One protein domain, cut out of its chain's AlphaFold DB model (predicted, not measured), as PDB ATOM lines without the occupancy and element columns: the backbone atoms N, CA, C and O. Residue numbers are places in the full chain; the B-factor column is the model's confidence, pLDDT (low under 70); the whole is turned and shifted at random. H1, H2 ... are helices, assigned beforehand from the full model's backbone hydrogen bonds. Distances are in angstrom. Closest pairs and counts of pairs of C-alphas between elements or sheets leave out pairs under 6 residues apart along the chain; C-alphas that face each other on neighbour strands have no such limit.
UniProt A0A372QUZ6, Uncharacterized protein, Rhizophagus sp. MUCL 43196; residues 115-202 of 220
ATOM      1  N   LYS A 115     137.920 108.863 143.373       94.56
ATOM      2  CA  LYS A 115     137.513 109.710 142.245       94.56
ATOM      3  C   LYS A 115     138.721 110.344 141.545       94.56
ATOM      4  O   LYS A 115     138.805 110.318 140.327       94.56
ATOM      5  N   GLN A 116     139.699 110.827 142.312       94.94
ATOM      6  CA  GLN A 116     140.943 111.362 141.748       94.94
ATOM      7  C   GLN A 116     141.754 110.280 141.023       94.94
ATOM      8  O   GLN A 116     142.316 110.542 139.967       94.94
ATOM      9  N   ARG A 117     141.795 109.046 141.544       95.50
ATOM     10  CA  ARG A 117     142.431 107.923 140.836       95.50
ATOM     11  C   ARG A 117     141.713 107.587 139.535       95.50
ATOM     12  O   ARG A 117     142.388 107.308 138.552       95.50
ATOM     13  N   GLU A 118     140.381 107.631 139.511       94.50
ATOM     14  CA  GLU A 118     139.590 107.459 138.285       94.50
ATOM     15  C   GLU A 118     139.933 108.545 137.247       94.50
ATOM     16  O   GLU A 118     140.152 108.225 136.081       94.50
ATOM     17  N   GLU A 119     140.081 109.806 137.666       93.12
ATOM     18  CA  GLU A 119     140.508 110.919 136.800       93.12
ATOM     19  C   GLU A 119     141.941 110.725 136.267       93.12
ATOM     20  O   GLU A 119     142.183 110.854 135.065       93.12
ATOM     21  N   ILE A 120     142.883 110.338 137.135       92.62
ATOM     22  CA  ILE A 120     144.271 110.037 136.746       92.62
ATOM     23  C   ILE A 120     144.316 108.873 135.747       92.62
ATOM     24  O   ILE A 120     144.997 108.952 134.725       92.62
ATOM     25  N   LEU A 121     143.576 107.794 136.018       91.31
ATOM     26  CA  LEU A 121     143.466 106.641 135.125       91.31
ATOM     27  C   LEU A 121     142.842 107.030 133.787       91.31
ATOM     28  O   LEU A 121     143.333 106.592 132.753       91.31
ATOM     29  N   SER A 122     141.814 107.883 133.786       90.06
ATOM     30  CA  SER A 122     141.223 108.399 132.552       90.06
ATOM     31  C   SER A 122     142.263 109.111 131.687       90.06
ATOM     32  O   SER A 122     142.289 108.886 130.482       90.06
ATOM     33  N   LEU A 123     143.141 109.918 132.292       88.56
ATOM     34  CA  LEU A 123     144.208 110.625 131.580       88.56
ATOM     35  C   LEU A 123     145.300 109.682 131.056       88.56
ATOM     36  O   LEU A 123     145.809 109.874 129.954       88.56
ATOM     37  N   TYR A 124     145.680 108.655 131.816       86.31
ATOM     38  CA  TYR A 124     146.635 107.662 131.320       86.31
ATOM     39  C   TYR A 124     146.054 106.824 130.185       86.31
ATOM     40  O   TYR A 124     146.718 106.610 129.174       86.31
ATOM     41  N   LEU A 125     144.814 106.364 130.336       83.56
ATOM     42  CA  LEU A 125     144.165 105.514 129.349       83.56
ATOM     43  C   LEU A 125     143.761 106.293 128.091       83.56
ATOM     44  O   LEU A 125     143.770 105.704 127.021       83.56
ATOM     45  N   SER A 126     143.475 107.600 128.173       81.62
ATOM     46  CA  SER A 126     143.201 108.423 126.982       81.62
ATOM     47  C   SER A 126     144.419 108.586 126.072       81.62
ATOM     48  O   SER A 126     144.271 108.915 124.901       81.62
ATOM     49  N   LYS A 127     145.628 108.383 126.608       77.88
ATOM     50  CA  LYS A 127     146.869 108.367 125.822       77.88
ATOM     51  C   LYS A 127     147.134 107.021 125.153       77.88
ATOM     52  O   LYS A 127     148.052 106.927 124.344       77.88
ATOM     53  N   LEU A 128     146.379 105.986 125.517       73.19
ATOM     54  CA  LEU A 128     146.458 104.674 124.896       73.19
ATOM     55  C   LEU A 128     145.386 104.581 123.816       73.19
ATOM     56  O   LEU A 128     144.208 104.822 124.077       73.19
ATOM     57  N   ASN A 129     145.783 104.181 122.610       67.00
ATOM     58  CA  ASN A 129     144.851 103.926 121.516       67.00
ATOM     59  C   ASN A 129     144.118 102.592 121.738       67.00
ATOM     60  O   ASN A 129     144.364 101.598 121.057       67.00
ATOM     61  N   LEU A 130     143.224 102.554 122.726       66.62
ATOM     62  CA  LEU A 130     142.382 101.399 123.031       66.62
ATOM     63  C   LEU A 130     141.192 101.363 122.060       66.62
ATOM     64  O   LEU A 130     140.061 101.675 122.432       66.62
ATOM     65  N   SER A 131     141.437 101.014 120.794       59.78
ATOM     66  CA  SER A 131     140.348 100.758 119.853       59.78
ATOM     67  C   SER A 131     139.762  99.370 120.117       59.78
ATOM     68  O   SER A 131     140.364  98.333 119.840       59.78
ATOM     69  N   PHE A 132     138.557  99.334 120.680       57.47
ATOM     70  CA  PHE A 132     137.742  98.129 120.625       57.47
ATOM     71  C   PHE A 132     137.038  98.113 119.264       57.47
ATOM     72  O   PHE A 132     136.639  99.158 118.755       57.47
ATOM     73  N   SER A 133     136.892  96.933 118.657       50.78
ATOM     74  CA  SER A 133     136.320  96.717 117.311       50.78
ATOM     75  C   SER A 133     134.833  97.123 117.161       50.78
ATOM     76  O   SER A 133     134.165  96.700 116.218       50.78
ATOM     77  N   VAL A 134     134.282  97.894 118.096       53.00
ATOM     78  CA  VAL A 134     132.867  98.256 118.186       53.00
ATOM     79  C   VAL A 134     132.726  99.783 118.151       53.00
ATOM     80  O   VAL A 134     133.676 100.507 118.433       53.00
ATOM     81  N   ASN A 135     131.545 100.264 117.756       57.31
ATOM     82  CA  ASN A 135     131.154 101.675 117.657       57.31
ATOM     83  C   ASN A 135     131.742 102.560 118.781       57.31
ATOM     84  O   ASN A 135     131.643 102.213 119.958       57.31
ATOM     85  N   GLU A 136     132.256 103.747 118.438       59.50
ATOM     86  CA  GLU A 136     132.942 104.677 119.362       59.50
ATOM     87  C   GLU A 136     132.150 104.999 120.643       59.50
ATOM     88  O   GLU A 136     132.716 105.075 121.735       59.50
ATOM     89  N   ALA A 137     130.824 105.121 120.542       60.34
ATOM     90  CA  ALA A 137     129.952 105.361 121.693       60.34
ATOM     91  C   ALA A 137     129.991 104.217 122.727       60.34
ATOM     92  O   ALA A 137     129.912 104.458 123.933       60.34
ATOM     93  N   MET A 138     130.146 102.973 122.267       59.75
ATOM     94  CA  MET A 138     130.230 101.794 123.128       59.75
ATOM     95  C   MET A 138     131.608 101.698 123.799       59.75
ATOM     96  O   MET A 138     131.701 101.315 124.965       59.75
ATOM     97  N   ASN A 139     132.659 102.155 123.112       65.25
ATOM     98  CA  ASN A 139     134.030 102.176 123.628       65.25
ATOM     99  C   ASN A 139     134.162 103.097 124.847       65.25
ATOM    100  O   ASN A 139     134.761 102.712 125.849       65.25
ATOM    101  N   ASN A 140     133.516 104.267 124.809       70.00
ATOM    102  CA  ASN A 140     133.532 105.218 125.923       70.00
ATOM    103  C   ASN A 140     132.823 104.679 127.179       70.00
ATOM    104  O   ASN A 140     133.292 104.904 128.295       70.00
ATOM    105  N   SER A 141     131.720 103.937 127.015       78.00
ATOM    106  CA  SER A 141     131.013 103.323 128.150       78.00
ATOM    107  C   SER A 141     131.853 102.224 128.798       78.00
ATOM    108  O   SER A 141     132.040 102.218 130.013       78.00
ATOM    109  N   VAL A 142     132.416 101.332 127.981       80.00
ATOM    110  CA  VAL A 142     133.251 100.220 128.452       80.00
ATOM    111  C   VAL A 142     134.507 100.738 129.159       80.00
ATOM    112  O   VAL A 142     134.874 100.251 130.228       80.00
ATOM    113  N   MET A 143     135.147 101.772 128.608       81.94
ATOM    114  CA  MET A 143     136.321 102.404 129.211       81.94
ATOM    115  C   MET A 143     136.008 103.002 130.587       81.94
ATOM    116  O   MET A 143     136.781 102.816 131.530       81.94
ATOM    117  N   LYS A 144     134.856 103.664 130.734       86.00
ATOM    118  CA  LYS A 144     134.410 104.222 132.014       86.00
ATOM    119  C   LYS A 144     134.186 103.138 133.072       86.00
ATOM    120  O   LYS A 144     134.568 103.332 134.230       86.00
ATOM    121  N   ASP A 145     133.633 101.992 132.683       88.31
ATOM    122  CA  ASP A 145     133.440 100.858 133.593       88.31
ATOM    123  C   ASP A 145     134.784 100.281 134.065       88.31
ATOM    124  O   ASP A 145     134.977 100.044 135.264       88.31
ATOM    125  N   TYR A 146     135.757 100.138 133.156       87.56
ATOM    126  CA  TYR A 146     137.118  99.723 133.511       87.56
ATOM    127  C   TYR A 146     137.800 100.714 134.453       87.56
ATOM    128  O   TYR A 146     138.366 100.291 135.460       87.56
ATOM    129  N   ILE A 147     137.712 102.020 134.177       91.56
ATOM    130  CA  ILE A 147     138.262 103.072 135.046       91.56
ATOM    131  C   ILE A 147     137.653 102.978 136.445       91.56
ATOM    132  O   ILE A 147     138.383 102.966 137.434       91.56
ATOM    133  N   THR A 148     136.329 102.837 136.532       93.88
ATOM    134  CA  THR A 148     135.607 102.739 137.808       93.88
ATOM    135  C   THR A 148     136.056 101.512 138.609       93.88
ATOM    136  O   THR A 148     136.283 101.589 139.821       93.88
ATOM    137  N   LYS A 149     136.228 100.367 137.935       93.44
ATOM    138  CA  LYS A 149     136.700  99.125 138.562       93.44
ATOM    139  C   LYS A 149     138.160  99.224 139.007       93.44
ATOM    140  O   LYS A 149     138.489  98.820 140.121       93.44
ATOM    141  N   LEU A 150     139.032  99.791 138.177       92.81
ATOM    142  CA  LEU A 150     140.440 100.002 138.516       92.81
ATOM    143  C   LEU A 150     140.590 101.001 139.667       92.81
ATOM    144  O   LEU A 150     141.356 100.742 140.593       92.81
ATOM    145  N   GLY A 151     139.815 102.087 139.680       93.38
ATOM    146  CA  GLY A 151     139.800 103.064 140.771       93.38
ATOM    147  C   GLY A 151     139.427 102.446 142.124       93.38
ATOM    148  O   GLY A 151     140.002 102.814 143.154       93.38
ATOM    149  N   LEU A 152     138.522 101.459 142.122       94.44
ATOM    150  CA  LEU A 152     138.175 100.651 143.298       94.44
ATOM    151  C   LEU A 152     139.319  99.743 143.763       94.44
ATOM    152  O   LEU A 152     139.605  99.690 144.956       94.44
ATOM    153  N   MET A 153     139.965  99.035 142.835       95.12
ATOM    154  CA  MET A 153     140.986  98.026 143.154       95.12
ATOM    155  C   MET A 153     142.354  98.627 143.513       95.12
ATOM    156  O   MET A 153     143.167  97.961 144.142       95.12
ATOM    157  N   THR A 154     142.609  99.884 143.148       94.81
ATOM    158  CA  THR A 154     143.902 100.574 143.327       94.81
ATOM    159  C   THR A 154     143.939 101.459 144.577       94.81
ATOM    160  O   THR A 154     144.433 102.585 144.556       94.81
ATOM    161  N   SER A 155     143.378 100.990 145.696       94.00
ATOM    162  CA  SER A 155     143.447 101.746 146.955       94.00
ATOM    163  C   SER A 155     144.901 101.963 147.387       94.00
ATOM    164  O   SER A 155     145.703 101.036 147.345       94.00
ATOM    165  N   GLY A 156     145.243 103.187 147.792       92.88
ATOM    166  CA  GLY A 156     146.605 103.552 148.196       92.88
ATOM    167  C   GLY A 156     147.555 103.907 147.048       92.88
ATOM    168  O   GLY A 156     148.633 104.421 147.319       92.88
ATOM    169  N   TYR A 157     147.168 103.689 145.787       94.75
ATOM    170  CA  TYR A 157     148.039 103.974 144.646       94.75
ATOM    171  C   TYR A 157     148.176 105.483 144.434       94.75
ATOM    172  O   TYR A 157     147.174 106.206 144.412       94.75
ATOM    173  N   VAL A 158     149.409 105.944 144.215       94.19
ATOM    174  CA  VAL A 158     149.700 107.329 143.809       94.19
ATOM    175  C   VAL A 158     149.783 107.435 142.274       94.19
ATOM    176  O   VAL A 158     149.828 106.404 141.596       94.19
ATOM    177  N   PRO A 159     149.815 108.645 141.673       91.50
ATOM    178  CA  PRO A 159     149.835 108.791 140.213       91.50
ATOM    179  C   PRO A 159     150.939 107.979 139.527       91.50
ATOM    180  O   PRO A 159     150.684 107.320 138.521       91.50
ATOM    181  N   ASN A 160     152.140 107.947 140.114       91.19
ATOM    182  CA  ASN A 160     153.262 107.166 139.595       91.19
ATOM    183  C   ASN A 160     152.962 105.656 139.543       91.19
ATOM    184  O   ASN A 160     153.329 104.989 138.577       91.19
ATOM    185  N   ASP A 161     152.267 105.111 140.544       94.62
ATOM    186  CA  ASP A 161     151.907 103.689 140.580       94.62
ATOM    187  C   ASP A 161     150.839 103.358 139.538       94.62
ATOM    188  O   ASP A 161     150.934 102.335 138.863       94.62
ATOM    189  N   LEU A 162     149.854 104.244 139.359       92.94
ATOM    190  CA  LEU A 162     148.834 104.107 138.314       92.94
ATOM    191  C   LEU A 162     149.466 104.155 136.916       92.94
ATOM    192  O   LEU A 162     149.153 103.320 136.070       92.94
ATOM    193  N   GLY A 163     150.420 105.063 136.692       89.94
ATOM    194  CA  GLY A 163     151.182 105.123 135.444       89.94
ATOM    195  C   GLY A 163     151.995 103.855 135.185       89.94
ATOM    196  O   GLY A 163     151.969 103.313 134.076       89.94
ATOM    197  N   LYS A 164     152.675 103.330 136.214       90.69
ATOM    198  CA  LYS A 164     153.396 102.048 136.133       90.69
ATOM    199  C   LYS A 164     152.453 100.884 135.842       90.69
ATOM    200  O   LYS A 164     152.785 100.054 135.000       90.69
ATOM    201  N   LEU A 165     151.286 100.836 136.485       91.31
ATOM    202  CA  LEU A 165     150.265  99.817 136.248       91.31
ATOM    203  C   LEU A 165     149.824  99.816 134.778       91.31
ATOM    204  O   LEU A 165     149.861  98.768 134.134       91.31
ATOM    205  N   CYS A 166     149.477 100.985 134.229       88.69
ATOM    206  CA  CYS A 166     149.116 101.124 132.816       88.69
ATOM    207  C   CYS A 166     150.261 100.682 131.894       88.69
ATOM    208  O   CYS A 166     150.041  99.925 130.952       88.69
ATOM    209  N   ARG A 167     151.498 101.094 132.192       86.00
ATOM    210  CA  ARG A 167     152.681 100.717 131.409       86.00
ATOM    211  C   ARG A 167     152.919  99.203 131.409       86.00
ATOM    212  O   ARG A 167     153.159  98.632 130.350       86.00
ATOM    213  N   LEU A 168     152.838  98.552 132.569       87.19
ATOM    214  CA  LEU A 168     153.000  97.100 132.689       87.19
ATOM    215  C   LEU A 168     151.886  96.345 131.959       87.19
ATOM    216  O   LEU A 168     152.168  95.353 131.294       87.19
ATOM    217  N   ALA A 169     150.647  96.838 132.021       86.62
ATOM    218  CA  ALA A 169     149.534  96.252 131.282       86.62
ATOM    219  C   ALA A 169     149.767  96.291 129.761       86.62
ATOM    220  O   ALA A 169     149.534  95.291 129.082       86.62
ATOM    221  N   VAL A 170     150.290  97.404 129.232       83.62
ATOM    222  CA  VAL A 170     150.651  97.522 127.807       83.62
ATOM    223  C   VAL A 170     151.775  96.552 127.439       83.62
ATOM    224  O   VAL A 170     151.663  95.843 126.442       83.62
ATOM    225  N   LEU A 171     152.831  96.469 128.254       82.19
ATOM    226  CA  LEU A 171     153.938  95.534 128.016       82.19
ATOM    227  C   LEU A 171     153.477  94.069 128.033       82.19
ATOM    228  O   LEU A 171     153.900  93.278 127.193       82.19
ATOM    229  N   GLN A 172     152.572  93.710 128.946       83.75
ATOM    230  CA  GLN A 172     152.002  92.365 128.988       83.75
ATOM    231  C   GLN A 172     151.150  92.073 127.746       83.75
ATOM    232  O   GLN A 172     151.242  90.985 127.177       83.75
ATOM    233  N   ALA A 173     150.330  93.034 127.310       82.12
ATOM    234  CA  ALA A 173     149.528  92.891 126.100       82.12
ATOM    235  C   ALA A 173     150.412  92.684 124.859       82.12
ATOM    236  O   ALA A 173     150.116  91.818 124.039       82.12
ATOM    237  N   LEU A 174     151.528  93.416 124.765       74.25
ATOM    238  CA  LEU A 174     152.532  93.246 123.714       74.25
ATOM    239  C   LEU A 174     153.150  91.850 123.707       74.25
ATOM    240  O   LEU A 174     153.138  91.190 122.672       74.25
ATOM    241  N   SER A 175     153.641  91.387 124.859       76.25
ATOM    242  CA  SER A 175     154.261  90.062 124.967       76.25
ATOM    243  C   SER A 175     153.291  88.953 124.543       76.25
ATOM    244  O   SER A 175     153.671  88.017 123.842       76.25
ATOM    245  N   ASN A 176     152.006  89.085 124.882       75.00
ATOM    246  CA  ASN A 176     150.986  88.138 124.440       75.00
ATOM    247  C   ASN A 176     150.795  88.157 122.911       75.00
ATOM    248  O   ASN A 176     150.619  87.099 122.315       75.00
ATOM    249  N   VAL A 177     150.849  89.328 122.265       72.38
ATOM    250  CA  VAL A 177     150.752  89.450 120.798       72.38
ATOM    251  C   VAL A 177     151.985  88.873 120.099       72.38
ATOM    252  O   VAL A 177     151.835  88.211 119.075       72.38
ATOM    253  N   GLU A 178     153.187  89.083 120.639       64.06
ATOM    254  CA  GLU A 178     154.429  88.494 120.111       64.06
ATOM    255  C   GLU A 178     154.386  86.961 120.157       64.06
ATOM    256  O   GLU A 178     154.629  86.321 119.136       64.06
ATOM    257  N   ASN A 179     153.950  86.381 121.281       61.31
ATOM    258  CA  ASN A 179     153.776  84.930 121.425       61.31
ATOM    259  C   ASN A 179     152.718  84.347 120.464       61.31
ATOM    260  O   ASN A 179     152.817  83.195 120.053       61.31
ATOM    261  N   ILE A 180     151.700  85.128 120.080       60.84
ATOM    262  CA  ILE A 180     150.694  84.724 119.079       60.84
ATOM    263  C   ILE A 180     151.259  84.823 117.643       60.84
ATOM    264  O   ILE A 180     150.853  84.062 116.762       60.84
ATOM    265  N   ASN A 181     152.204  85.741 117.399       55.97
ATOM    266  CA  ASN A 181     152.695  86.125 116.072       55.97
ATOM    267  C   ASN A 181     154.041  85.508 115.653       55.97
ATOM    268  O   ASN A 181     154.518  85.846 114.566       55.97
ATOM    269  N   GLU A 182     154.600  84.536 116.385       54.16
ATOM    270  CA  GLU A 182     155.693  83.680 115.868       54.16
ATOM    271  C   GLU A 182     155.342  83.010 114.516       54.16
ATOM    272  O   GLU A 182     156.221  82.532 113.802       54.16
ATOM    273  N   ASN A 183     154.072  83.068 114.097       54.53
ATOM    274  CA  ASN A 183     153.590  82.596 112.806       54.53
ATOM    275  C   ASN A 183     153.472  83.651 111.677       54.53
ATOM    276  O   ASN A 183     153.133  83.233 110.573       54.53
ATOM    277  N   ASN A 184     153.714  84.970 111.850       53.25
ATOM    278  CA  ASN A 184     153.609  85.935 110.724       53.25
ATOM    279  C   ASN A 184     154.399  87.270 110.842       53.25
ATOM    280  O   ASN A 184     154.337  88.003 111.824       53.25
ATOM    281  N   LYS A 185     155.050  87.659 109.730       51.25
ATOM    282  CA  LYS A 185     156.084  88.713 109.549       51.25
ATOM    283  C   LYS A 185     155.589  90.184 109.488       51.25
ATOM    284  O   LYS A 185     156.181  90.993 108.779       51.25
ATOM    285  N   LYS A 186     154.510  90.557 110.193       53.22
ATOM    286  CA  LYS A 186     153.895  91.919 110.175       53.22
ATOM    287  C   LYS A 186     154.127  92.740 111.465       53.22
ATOM    288  O   LYS A 186     153.339  93.616 111.801       53.22
ATOM    289  N   VAL A 187     155.195  92.444 112.209       53.94
ATOM    290  CA  VAL A 187     155.391  92.899 113.605       53.94
ATOM    291  C   VAL A 187     156.067  94.280 113.733       53.94
ATOM    292  O   VAL A 187     155.820  94.995 114.701       53.94
ATOM    293  N   SER A 188     156.859  94.711 112.744       51.59
ATOM    294  CA  SER A 188     157.731  95.898 112.868       51.59
ATOM    295  C   SER A 188     156.984  97.235 113.015       51.59
ATOM    296  O   SER A 188     157.414  98.096 113.779       51.59
ATOM    297  N   ASP A 189     155.859  97.424 112.321       53.88
ATOM    298  CA  ASP A 189     155.166  98.724 112.296       53.88
ATOM    299  C   ASP A 189     154.272  98.942 113.529       53.88
ATOM    300  O   ASP A 189     154.147 100.063 114.027       53.88
ATOM    301  N   ASN A 190     153.719  97.863 114.098       58.41
ATOM    302  CA  ASN A 190     152.955  97.927 115.349       58.41
ATOM    303  C   ASN A 190     153.863  98.211 116.552       58.41
ATOM    304  O   ASN A 190     153.476  98.961 117.445       58.41
ATOM    305  N   MET A 191     155.080  97.666 116.562       53.81
ATOM    306  CA  MET A 191     156.030  97.870 117.657       53.81
ATOM    307  C   MET A 191     156.431  99.348 117.789       53.81
ATOM    308  O   MET A 191     156.459  99.883 118.895       53.81
ATOM    309  N   ASN A 192     156.632 100.045 116.665       55.62
ATOM    310  CA  ASN A 192     156.975 101.471 116.648       55.62
ATOM    311  C   ASN A 192     155.830 102.371 117.144       55.62
ATOM    312  O   ASN A 192     156.068 103.296 117.923       55.62
ATOM    313  N   ASN A 193     154.584 102.078 116.755       61.00
ATOM    314  CA  ASN A 193     153.415 102.815 117.248       61.00
ATOM    315  C   ASN A 193     153.204 102.613 118.757       61.00
ATOM    316  O   ASN A 193     152.807 103.539 119.457       61.00
ATOM    317  N   ILE A 194     153.541 101.436 119.286       59.91
ATOM    318  CA  ILE A 194     153.328 101.132 120.704       59.91
ATOM    319  C   ILE A 194     154.488 101.628 121.576       59.91
ATOM    320  O   ILE A 194     154.255 102.095 122.689       59.91
ATOM    321  N   ILE A 195     155.728 101.633 121.072       60.59
ATOM    322  CA  ILE A 195     156.839 102.355 121.715       60.59
ATOM    323  C   ILE A 195     156.472 103.835 121.872       60.59
ATOM    324  O   ILE A 195     156.710 104.408 122.936       60.59
ATOM    325  N   LYS A 196     155.814 104.422 120.864       61.81
ATOM    326  CA  LYS A 196     155.300 105.794 120.916       61.81
ATOM    327  C   LYS A 196     154.233 105.972 122.008       61.81
ATOM    328  O   LYS A 196     154.343 106.892 122.820       61.81
ATOM    329  N   ASP A 197     153.272 105.056 122.120       62.12
ATOM    330  CA  ASP A 197     152.249 105.084 123.182       62.12
ATOM    331  C   ASP A 197     152.856 104.878 124.591       62.12
ATOM    332  O   ASP A 197     152.486 105.561 125.550       62.12
ATOM    333  N   LEU A 198     153.879 104.024 124.721       62.75
ATOM    334  CA  LEU A 198     154.645 103.815 125.958       62.75
ATOM    335  C   LEU A 198     155.486 105.034 126.359       62.75
ATOM    336  O   LEU A 198     155.659 105.283 127.557       62.75
ATOM    337  N   THR A 199     156.018 105.787 125.390       60.09
ATOM    338  CA  THR A 199     156.670 107.078 125.657       60.09
ATOM    339  C   THR A 199     155.660 108.144 126.075       60.09
ATOM    340  O   THR A 199     155.949 108.913 126.989       60.09
ATOM    341  N   ASN A 200     154.446 108.127 125.513       57.28
ATOM    342  CA  ASN A 200     153.379 109.078 125.844       57.28
ATOM    343  C   ASN A 200     152.798 108.861 127.255       57.28
ATOM    344  O   ASN A 200     152.346 109.818 127.893       57.28
ATOM    345  N   LEU A 201     152.843 107.628 127.779       58.53
ATOM    346  CA  LEU A 201     152.462 107.300 129.161       58.53
ATOM    347  C   LEU A 201     153.406 107.880 130.224       58.53
ATOM    348  O   LEU A 201     153.056 107.872 131.407       58.53
ATOM    349  N   ARG A 202     154.581 108.406 129.856       52.19
ATOM    350  CA  ARG A 202     155.340 109.243 130.787       52.19
ATOM    351  C   ARG A 202     154.465 110.468 131.071       52.19
ATOM    352  O   ARG A 202     154.021 111.156 130.151       52.19
TER     353      ARG A 202
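What this domain is: This is residues 115 to 202 of the 220 residues of an uncharacterized protein of Rhizophagus sp. MUCL 43196 (UniProt A0A372QUZ6). H2 and H3 make an open V, with the shorter H1 packing near its corner on residues 147 to 151 of H2 and 159 to 166 of H3. H4 folds back side by side with H3, and the turn at residues 179 to 186 sticks out at the far end of this pair. The printed part has 88 residues with four named helices, H1, H2, H3 and H4 in chain order, and no named strand; the class is all helix. It is only just compact, close to loose, with a radius of gyration of the C-alphas of 14.3 A and spans of 43 by 30 by 20 A.

Where its parts are: Find C-alpha 115 at (137.513, 109.710, 142.245); from there H1, residues 115 to 126, runs 16.3 A. H2, residues 136 to 153, begins at C-alpha 136 at (132.942, 104.677, 119.362) and measures 26.0 A. Next look for H3, residues 159 to 181, 33.2 A long. H4, residues 188 to 200, measures 19.0 A and ends at C-alpha 200 at (153.379, 109.078, 125.844).

How they stand to each other: Begin at H1, which touches H2 at a steep tilt of 46 degrees, opposite ways; their closest C-alphas, of Glu 118 and Gly 151, are 5.1 A apart. H1 also touches H3 at a steep tilt of 39 degrees, the same way, closest at the C-alphas of Tyr 124 and Gly 163, 6.6 A apart. H2 and H3 are apart. H3 and H4 are close but not clearly touching, at a shallow tilt of 6 degrees, opposite ways; their closest C-alphas, of Arg 167 and Leu 198, are 6.6 A apart. H4 is apart from H1 and H2. In H1 and H3 every O i to N i+4 pair is within hydrogen-bond range; in H2 13 of 14 are, in H4 8 of 9.

The domain as a whole: The two C-alphas farthest apart, of Lys 115 and Asn 183, are 43.1 A apart. The printed part has no cut and no long link; the link from H2 to H3 is tight. Look also at residues 133 to 138, of which 136 to 138 belong to H2: they stand free. The model's pLDDT is under 70 at residues 129 to 139 and 178 to 202.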